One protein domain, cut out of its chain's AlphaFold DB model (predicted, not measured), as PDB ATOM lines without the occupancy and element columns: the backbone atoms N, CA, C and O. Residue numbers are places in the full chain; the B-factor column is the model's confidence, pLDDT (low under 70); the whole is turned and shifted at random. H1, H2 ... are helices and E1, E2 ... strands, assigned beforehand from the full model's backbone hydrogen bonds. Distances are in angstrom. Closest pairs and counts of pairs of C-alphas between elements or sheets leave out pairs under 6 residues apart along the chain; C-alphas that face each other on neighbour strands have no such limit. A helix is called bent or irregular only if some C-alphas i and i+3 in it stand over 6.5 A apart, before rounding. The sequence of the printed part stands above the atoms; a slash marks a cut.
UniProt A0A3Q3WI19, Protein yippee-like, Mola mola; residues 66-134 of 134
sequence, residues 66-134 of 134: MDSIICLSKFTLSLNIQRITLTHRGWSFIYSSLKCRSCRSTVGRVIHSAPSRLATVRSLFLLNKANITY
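What this domain is: This is residues 66 to 134 of the 134 residues of the protein "Protein yippee-like" of Mola mola (UniProt A0A3Q3WI19). The domain is built on one strongly twisted antiparallel sheet: three long strands, E2, E3 and E4, fold back and forth as a bent ribbon, and the short strands E5 and E1 continue it beyond E4. The small helix H1 lies beside the strands near one end of the ribbon. The printed part has 69 residues, with E1, E2, E3, E4, H1 and E5 along the chain and sheet order E1, E5, E4, E3, E2. It is mostly strand and compact, with a radius of gyration of the C-alphas of 11.8 A; its outline, 34 by 22 by 20 A, is only just elongated.

How they stand to each other: Start at E3, residues 91 to 100, an inner strand that bends by 53 degrees at residue 94. E2, residues 77 to 88, an edge strand, forms a hairpin with it; look for N 86 and O 93, 3.0 A apart. E2 bends by 75 degrees at residue 81. On the other side of E3, E4, residues 106 to 113, completes a meander, each strand the antiparallel neighbour of the one before; N 110 and O 96 are 2.8 A apart. Next comes E5, residues 125 to 128, antiparallel to E4 at 141 degrees, with N 126 and O 109 at 2.8 A. The edge strand E1, residues 68 to 71, is antiparallel to E5, with N 69 and O 127 at 2.9 A. H1, residues 116 to 121, is on the sheet at a height of 7.9 A, over none of its strands; its closest C-alpha to E4 is Val 121, 6.7 A from that of Ile 111. H1 is irregular, with C-alphas 117 and 120 8.1 A apart; 0 of 2 O i to N i+4 pairs but 2 of 3 O i to N i+3 pairs are within hydrogen-bond range.

Where its parts are: Find C-alpha 68 at (249.904, 183.131, 325.984), where E1 begins. E2 covers 25.2 A, E3 27.2 A and E4 19.5 A. E5 ends at C-alpha 128, (254.023, 184.003, 324.957).

The domain as a whole: The C-alphas farthest apart, of Ser 102 and Arg 117, are 35.3 A apart. The printed part has no cut, and its five links are tight. Mean pLDDT of the printed part is 76.2; 26 residues, namely residues 72 to 92 and 117 to 121, are under 70, where the model's confidence is low.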
ATOM      1  N   MET A  66     247.860 185.467 330.934       73.12
ATOM      2  CA  MET A  66     249.310 185.364 330.762       73.12
ATOM      3  C   MET A  66     249.742 185.721 329.342       73.12
ATOM      4  O   MET A  66     250.867 185.397 328.965       73.12
ATOM      5  N   ASP A  67     248.836 186.318 328.561       84.38
ATOM      6  CA  ASP A  67     249.031 186.668 327.156       84.38
ATOM      7  C   ASP A  67     249.736 185.557 326.356       84.38
ATOM      8  O   ASP A  67     250.758 185.747 325.698       84.38
ATOM      9  N   SER A  68     249.252 184.324 326.527       86.06
ATOM     10  CA  SER A  68     249.904 183.131 325.984       86.06
ATOM     11  C   SER A  68     248.923 182.276 325.193       86.06
ATOM     12  O   SER A  68     247.780 182.098 325.616       86.06
ATOM     13  N   ILE A  69     249.382 181.702 324.084       87.75
ATOM     14  CA  ILE A  69     248.665 180.633 323.380       87.75
ATOM     15  C   ILE A  69     248.971 179.292 324.049       87.75
ATOM     16  O   ILE A  69     250.083 179.066 324.536       87.75
ATOM     17  N   ILE A  70     247.967 178.425 324.108       84.44
ATOM     18  CA  ILE A  70     248.051 177.100 324.712       84.44
ATOM     19  C   ILE A  70     248.230 176.081 323.601       84.44
ATOM     20  O   ILE A  70     247.475 176.080 322.626       84.44
ATOM     21  N   CYS A  71     249.204 175.193 323.764       81.19
ATOM     22  CA  CYS A  71     249.487 174.174 322.778       81.19
ATOM     23  C   CYS A  71     249.619 172.775 323.400       81.19
ATOM     24  O   CYS A  71     250.180 172.613 324.488       81.19
ATOM     25  N   LEU A  72     249.096 171.770 322.690       68.44
ATOM     26  CA  LEU A  72     249.065 170.361 323.114       68.44
ATOM     27  C   LEU A  72     250.230 169.541 322.549       68.44
ATOM     28  O   LEU A  72     250.616 168.536 323.141       68.44
ATOM     29  N   SER A  73     250.785 169.954 321.408       65.00
ATOM     30  CA  SER A  73     251.861 169.218 320.740       65.00
ATOM     31  C   SER A  73     253.248 169.617 321.250       65.00
ATOM     32  O   SER A  73     253.452 170.698 321.802       65.00
ATOM     33  N   LYS A  74     254.227 168.732 321.054       57.94
ATOM     34  CA  LYS A  74     255.631 168.939 321.420       57.94
ATOM     35  C   LYS A  74     256.319 169.726 320.298       57.94
ATOM     36  O   LYS A  74     256.761 169.156 319.311       57.94
ATOM     37  N   PHE A  75     256.377 171.045 320.457       63.94
ATOM     38  CA  PHE A  75     257.060 171.974 319.549       63.94
ATOM     39  C   PHE A  75     258.565 171.665 319.483       63.94
ATOM     40  O   PHE A  75     259.122 171.084 320.422       63.94
ATOM     41  N   THR A  76     259.244 172.112 318.419       58.62
ATOM     42  CA  THR A  76     260.706 171.991 318.227       58.62
ATOM     43  C   THR A  76     261.463 172.943 319.166       58.62
ATOM     44  O   THR A  76     262.219 173.827 318.760       58.62
ATOM     45  N   LEU A  77     261.222 172.800 320.464       61.91
ATOM     46  CA  LEU A  77     261.716 173.661 321.523       61.91
ATOM     47  C   LEU A  77     262.777 172.924 322.321       61.91
ATOM     48  O   LEU A  77     262.620 171.762 322.696       61.91
ATOM     49  N   SER A  78     263.853 173.635 322.640       59.38
ATOM     50  CA  SER A  78     264.767 173.182 323.678       59.38
ATOM     51  C   SER A  78     264.140 173.501 325.031       59.38
ATOM     52  O   SER A  78     263.927 174.670 325.374       59.38
ATOM     53  N   LEU A  79     263.829 172.460 325.802       57.00
ATOM     54  CA  LEU A  79     263.445 172.614 327.197       57.00
ATOM     55  C   LEU A  79     264.684 173.036 327.982       57.00
ATOM     56  O   LEU A  79     265.636 172.271 328.105       57.00
ATOM     57  N   ASN A  80     264.670 174.246 328.533       58.06
ATOM     58  CA  ASN A  80     265.590 174.591 329.601       58.06
ATOM     59  C   ASN A  80     264.794 174.490 330.900       58.06
ATOM     60  O   ASN A  80     263.948 175.337 331.197       58.06
ATOM     61  N   ILE A  81     264.990 173.383 331.618       54.56
ATOM     62  CA  ILE A  81     264.268 173.097 332.855       54.56
ATOM     63  C   ILE A  81     264.825 173.997 333.958       54.56
ATOM     64  O   ILE A  81     265.635 173.585 334.778       54.56
ATOM     65  N   GLN A  82     264.375 175.245 333.974       56.81
ATOM     66  CA  GLN A  82     264.567 176.139 335.101       56.81
ATOM     67  C   GLN A  82     263.248 176.197 335.858       56.81
ATOM     68  O   GLN A  82     262.296 176.807 335.379       56.81
ATOM     69  N   ARG A  83     263.179 175.504 337.000       60.38
ATOM     70  CA  ARG A  83     262.000 175.513 337.871       60.38
ATOM     71  C   ARG A  83     261.907 176.886 338.519       60.38
ATOM     72  O   ARG A  83     262.709 177.205 339.391       60.38
ATOM     73  N   ILE A  84     260.956 177.693 338.071       63.34
ATOM     74  CA  ILE A  84     260.708 179.022 338.630       63.34
ATOM     75  C   ILE A  84     259.328 179.008 339.279       63.34
ATOM     76  O   ILE A  84     258.371 178.474 338.712       63.34
ATOM     77  N   THR A  85     259.242 179.592 340.472       62.62
ATOM     78  CA  THR A  85     257.970 179.826 341.150       62.62
ATOM     79  C   THR A  85     257.390 181.140 340.643       62.62
ATOM     80  O   THR A  85     257.942 182.201 340.927       62.62
ATOM     81  N   LEU A  86     256.299 181.093 339.876       64.50
ATOM     82  CA  LEU A  86     255.535 182.304 339.567       64.50
ATOM     83  C   LEU A  86     254.536 182.528 340.696       64.50
ATOM     84  O   LEU A  86     253.663 181.685 340.891       64.50
ATOM     85  N   THR A  87     254.628 183.654 341.394       60.03
ATOM     86  CA  THR A  87     253.615 184.061 342.371       60.03
ATOM     87  C   THR A  87     252.747 185.129 341.726       60.03
ATOM     88  O   THR A  87     253.164 186.275 341.584       60.03
ATOM     89  N   HIS A  88     251.540 184.768 341.294       60.44
ATOM     90  CA  HIS A  88     250.605 185.729 340.711       60.44
ATOM     91  C   HIS A  88     249.317 185.761 341.528       60.44
ATOM     92  O   HIS A  88     248.599 184.766 341.600       60.44
ATOM     93  N   ARG A  89     249.030 186.910 342.157       61.41
ATOM     94  CA  ARG A  89     247.838 187.128 343.003       61.41
ATOM     95  C   ARG A  89     247.630 186.031 344.069       61.41
ATOM     96  O   ARG A  89     246.515 185.563 344.278       61.41
ATOM     97  N   GLY A  90     248.722 185.603 344.712       63.28
ATOM     98  CA  GLY A  90     248.725 184.588 345.777       63.28
ATOM     99  C   GLY A  90     248.767 183.133 345.297       63.28
ATOM    100  O   GLY A  90     248.626 182.221 346.104       63.28
ATOM    101  N   TRP A  91     248.901 182.895 343.988       64.88
ATOM    102  CA  TRP A  91     248.928 181.551 343.414       64.88
ATOM    103  C   TRP A  91     250.348 181.246 342.960       64.88
ATOM    104  O   TRP A  91     250.910 182.001 342.164       64.88
ATOM    105  N   SER A  92     250.906 180.154 343.481       69.69
ATOM    106  CA  SER A  92     252.260 179.697 343.178       69.69
ATOM    107  C   SER A  92     252.226 178.608 342.112       69.69
ATOM    108  O   SER A  92     251.586 177.570 342.293       69.69
ATOM    109  N   PHE A  93     252.933 178.837 341.011       74.56
ATOM    110  CA  PHE A  93     253.094 177.882 339.914       74.56
ATOM    111  C   PHE A  93     254.535 177.430 339.833       74.56
ATOM    112  O   PHE A  93     255.423 178.275 339.893       74.56
ATOM    113  N   ILE A  94     254.771 176.142 339.592       80.12
ATOM    114  CA  ILE A  94     256.094 175.673 339.178       80.12
ATOM    115  C   ILE A  94     256.063 175.496 337.672       80.12
ATOM    116  O   ILE A  94     255.280 174.698 337.152       80.12
ATOM    117  N   TYR A  95     256.935 176.214 336.975       83.56
ATOM    118  CA  TYR A  95     257.053 176.122 335.528       83.56
ATOM    119  C   TYR A  95     258.513 175.996 335.090       83.56
ATOM    120  O   TYR A  95     259.419 176.364 335.834       83.56
ATOM    121  N   SER A  96     258.719 175.480 333.878       83.31
ATOM    122  CA  SER A  96     259.992 175.556 333.150       83.31
ATOM    123  C   SER A  96     259.877 176.513 331.977       83.31
ATOM    124  O   SER A  96     258.846 176.542 331.308       83.31
ATOM    125  N   SER A  97     260.942 177.253 331.683       86.12
ATOM    126  CA  SER A  97     261.001 178.129 330.509       86.12
ATOM    127  C   SER A  97     261.206 177.333 329.215       86.12
ATOM    128  O   SER A  97     262.068 176.457 329.125       86.12
ATOM    129  N   LEU A  98     260.445 177.679 328.179       87.06
ATOM    130  CA  LEU A  98     260.638 177.183 326.819       87.06
ATOM    131  C   LEU A  98     261.599 178.105 326.082       87.06
ATOM    132  O   LEU A  98     261.347 179.310 325.995       87.06
ATOM    133  N   LYS A  99     262.681 177.545 325.535       88.31
ATOM    134  CA  LYS A  99     263.647 178.299 324.735       88.31
ATOM    135  C   LYS A  99     263.604 177.867 323.277       88.31
ATOM    136  O   LYS A  99     263.515 176.674 322.976       88.31
ATOM    137  N   CYS A 100     263.702 178.841 322.378       88.81
ATOM    138  CA  CYS A 100     263.921 178.575 320.965       88.81
ATOM    139  C   CYS A 100     265.240 177.809 320.799       88.81
ATOM    140  O   CYS A 100     266.272 178.239 321.314       88.81
ATOM    141  N   ARG A 101     265.221 176.695 320.059       85.75
ATOM    142  CA  ARG A 101     266.415 175.864 319.841       85.75
ATOM    143  C   ARG A 101     267.526 176.607 319.090       85.75
ATOM    144  O   ARG A 101     268.694 176.340 319.338       85.75
ATOM    145  N   SER A 102     267.155 177.532 318.205       88.56
ATOM    146  CA  SER A 102     268.091 178.273 317.353       88.56
ATOM    147  C   SER A 102     268.796 179.402 318.115       88.56
ATOM    148  O   SER A 102     270.004 179.358 318.328       88.56
ATOM    149  N   CYS A 103     268.047 180.390 318.621       91.62
ATOM    150  CA  CYS A 103     268.635 181.583 319.246       91.62
ATOM    151  C   CYS A 103     268.649 181.568 320.784       91.62
ATOM    152  O   CYS A 103     269.090 182.534 321.409       91.62
ATOM    153  N   ARG A 104     268.149 180.492 321.411       89.50
ATOM    154  CA  ARG A 104     268.046 180.309 322.874       89.50
ATOM    155  C   ARG A 104     267.203 181.363 323.607       89.50
ATOM    156  O   ARG A 104     267.230 181.404 324.838       89.50
ATOM    157  N   SER A 105     266.438 182.191 322.890       89.31
ATOM    158  CA  SER A 105     265.503 183.147 323.493       89.31
ATOM    159  C   SER A 105     264.342 182.424 324.177       89.31
ATOM    160  O   SER A 105     263.931 181.344 323.749       89.31
ATOM    161  N   THR A 106     263.806 183.012 325.245       90.81
ATOM    162  CA  THR A 106     262.618 182.481 325.923       90.81
ATOM    163  C   THR A 106     261.378 182.772 325.084       90.81
ATOM    164  O   THR A 106     261.022 183.929 324.890       90.81
ATOM    165  N   VAL A 107     260.692 181.730 324.625       90.75
ATOM    166  CA  VAL A 107     259.472 181.840 323.803       90.75
ATOM    167  C   VAL A 107     258.206 181.472 324.574       90.75
ATOM    168  O   VAL A 107     257.102 181.783 324.142       90.75
ATOM    169  N   GLY A 108     258.344 180.843 325.741       89.69
ATOM    170  CA  GLY A 108     257.192 180.366 326.493       89.69
ATOM    171  C   GLY A 108     257.548 179.679 327.803       89.69
ATOM    172  O   GLY A 108     258.646 179.854 328.339       89.69
ATOM    173  N   ARG A 109     256.618 178.872 328.309       87.62
ATOM    174  CA  ARG A 109     256.747 178.103 329.547       87.62
ATOM    175  C   ARG A 109     255.898 176.829 329.530       87.62
ATOM    176  O   ARG A 109     254.900 176.759 328.826       87.62
ATOM    177  N   VAL A 110     256.280 175.849 330.340       85.44
ATOM    178  CA  VAL A 110     255.487 174.643 330.637       85.44
ATOM    179  C   VAL A 110     255.183 174.633 332.119       85.44
ATOM    180  O   VAL A 110     256.109 174.722 332.925       85.44
ATOM    181  N   ILE A 111     253.908 174.531 332.483       80.25
ATOM    182  CA  ILE A 111     253.488 174.476 333.886       80.25
ATOM    183  C   ILE A 111     253.565 173.025 334.365       80.25
ATOM    184  O   ILE A 111     252.839 172.167 333.876       80.25
ATOM    185  N   HIS A 112     254.414 172.755 335.354       79.62
ATOM    186  CA  HIS A 112     254.546 171.435 335.986       79.62
ATOM    187  C   HIS A 112     253.590 171.268 337.155       79.62
ATOM    188  O   HIS A 112     252.998 170.208 337.339       79.62
ATOM    189  N   SER A 113     253.431 172.319 337.956       76.75
ATOM    190  CA  SER A 113     252.475 172.322 339.053       76.75
ATOM    191  C   SER A 113     251.705 173.632 339.098       76.75
ATOM    192  O   SER A 113     252.231 174.723 338.871       76.75
ATOM    193  N   ALA A 114     250.423 173.489 339.397       74.12
ATOM    194  CA  ALA A 114     249.481 174.574 339.586       74.12
ATOM    195  C   ALA A 114     248.549 174.205 340.748       74.12
ATOM    196  O   ALA A 114     248.321 173.005 340.961       74.12
ATOM    197  N   PRO A 115     247.980 175.182 341.474       70.94
ATOM    198  CA  PRO A 115     246.934 174.933 342.465       70.94
ATOM    199  C   PRO A 115     245.766 174.135 341.865       70.94
ATOM    200  O   PRO A 115     245.550 174.172 340.656       70.94
ATOM    201  N   SER A 116     244.986 173.427 342.689       70.50
ATOM    202  CA  SER A 116     243.849 172.593 342.240       70.50
ATOM    203  C   SER A 116     242.858 173.347 341.344       70.50
ATOM    204  O   SER A 116     242.388 172.804 340.350       70.50
ATOM    205  N   ARG A 117     242.644 174.638 341.620       66.75
ATOM    206  CA  ARG A 117     241.821 175.558 340.812       66.75
ATOM    207  C   ARG A 117     242.331 175.785 339.379       66.75
ATOM    208  O   ARG A 117     241.623 176.373 338.572       66.75
ATOM    209  N   LEU A 118     243.557 175.360 339.082       64.94
ATOM    210  CA  LEU A 118     244.236 175.443 337.786       64.94
ATOM    211  C   LEU A 118     244.881 174.112 337.405       64.94
ATOM    212  O   LEU A 118     245.866 174.076 336.673       64.94
ATOM    213  N   ALA A 119     244.333 172.999 337.889       69.50
ATOM    214  CA  ALA A 119     244.830 171.680 337.526       69.50
ATOM    215  C   ALA A 119     244.861 171.466 336.002       69.50
ATOM    216  O   ALA A 119     245.781 170.826 335.505       69.50
ATOM    217  N   THR A 120     243.922 172.075 335.274       66.44
ATOM    218  CA  THR A 120     243.782 171.969 333.816       66.44
ATOM    219  C   THR A 120     244.972 172.525 333.036       66.44
ATOM    220  O   THR A 120     245.213 172.069 331.930       66.44
ATOM    221  N   VAL A 121     245.740 173.477 333.585       67.06
ATOM    222  CA  VAL A 121     246.901 174.050 332.870       67.06
ATOM    223  C   VAL A 121     248.206 173.290 333.111       67.06
ATOM    224  O   VAL A 121     249.244 173.667 332.569       67.06
ATOM    225  N   ARG A 122     248.178 172.231 333.929       77.81
ATOM    226  CA  ARG A 122     249.343 171.370 334.156       77.81
ATOM    227  C   ARG A 122     249.696 170.633 332.866       77.81
ATOM    228  O   ARG A 122     248.816 170.192 332.137       77.81
ATOM    229  N   SER A 123     250.991 170.502 332.606       75.31
ATOM    230  CA  SER A 123     251.547 169.842 331.421       75.31
ATOM    231  C   SER A 123     251.187 170.496 330.081       75.31
ATOM    232  O   SER A 123     251.452 169.906 329.038       75.31
ATOM    233  N   LEU A 124     250.634 171.717 330.082       78.50
ATOM    234  CA  LEU A 124     250.388 172.476 328.856       78.50
ATOM    235  C   LEU A 124     251.611 173.309 328.464       78.50
ATOM    236  O   LEU A 124     252.275 173.913 329.318       78.50
ATOM    237  N   PHE A 125     251.877 173.376 327.159       85.25
ATOM    238  CA  PHE A 125     252.855 174.294 326.586       85.25
ATOM    239  C   PHE A 125     252.192 175.651 326.378       85.25
ATOM    240  O   PHE A 125     251.130 175.749 325.770       85.25
ATOM    241  N   LEU A 126     252.821 176.700 326.894       86.75
ATOM    242  CA  LEU A 126     252.335 178.066 326.785       86.75
ATOM    243  C   LEU A 126     253.366 178.897 326.039       86.75
ATOM    244  O   LEU A 126     254.456 179.126 326.566       86.75
ATOM    245  N   LEU A 127     253.037 179.360 324.838       89.44
ATOM    246  CA  LEU A 127     253.884 180.287 324.088       89.44
ATOM    247  C   LEU A 127     253.410 181.716 324.337       89.44
ATOM    248  O   LEU A 127     252.222 182.004 324.237       89.44
ATOM    249  N   ASN A 128     254.336 182.602 324.691       90.69
ATOM    250  CA  ASN A 128     254.023 184.003 324.957       90.69
ATOM    251  C   ASN A 128     253.813 184.736 323.629       90.69
ATOM    252  O   ASN A 128     254.725 184.725 322.799       90.69
ATOM    253  N   LYS A 129     252.665 185.401 323.456       90.62
ATOM    254  CA  LYS A 129     252.335 186.124 322.220       90.62
ATOM    255  C   LYS A 129     253.360 187.205 321.891       90.62
ATOM    256  O   LYS A 129     253.701 187.381 320.730       90.62
ATOM    257  N   ALA A 130     253.933 187.845 322.910       91.88
ATOM    258  CA  ALA A 130     254.973 188.851 322.721       91.88
ATOM    259  C   ALA A 130     256.291 188.297 322.149       91.88
ATOM    260  O   ALA A 130     257.096 189.093 321.695       91.88
ATOM    261  N   ASN A 131     256.524 186.975 322.180       91.19
ATOM    262  CA  ASN A 131     257.797 186.348 321.793       91.19
ATOM    263  C   ASN A 131     257.688 185.471 320.530       91.19
ATOM    264  O   ASN A 131     258.655 184.781 320.167       91.19
ATOM    265  N   ILE A 132     256.522 185.465 319.882       90.38
ATOM    266  CA  ILE A 132     256.227 184.660 318.695       90.38
ATOM    267  C   ILE A 132     255.570 185.509 317.602       90.38
ATOM    268  O   ILE A 132     254.972 186.542 317.886       90.38
ATOM    269  N   THR A 133     255.673 185.057 316.357       91.56
ATOM    270  CA  THR A 133     254.971 185.621 315.193       91.56
ATOM    271  C   THR A 133     254.258 184.508 314.425       91.56
ATOM    272  O   THR A 133     254.614 183.337 314.584       91.56
ATOM    273  N   TYR A 134     253.250 184.874 313.634       84.56
ATOM    274  CA  TYR A 134     252.463 183.970 312.785       84.56
ATOM    275  C   TYR A 134     252.889 184.095 311.323       84.56
ATOM    276  O   TYR A 134     253.449 185.167 310.988       84.56
TER     277      TYR A 134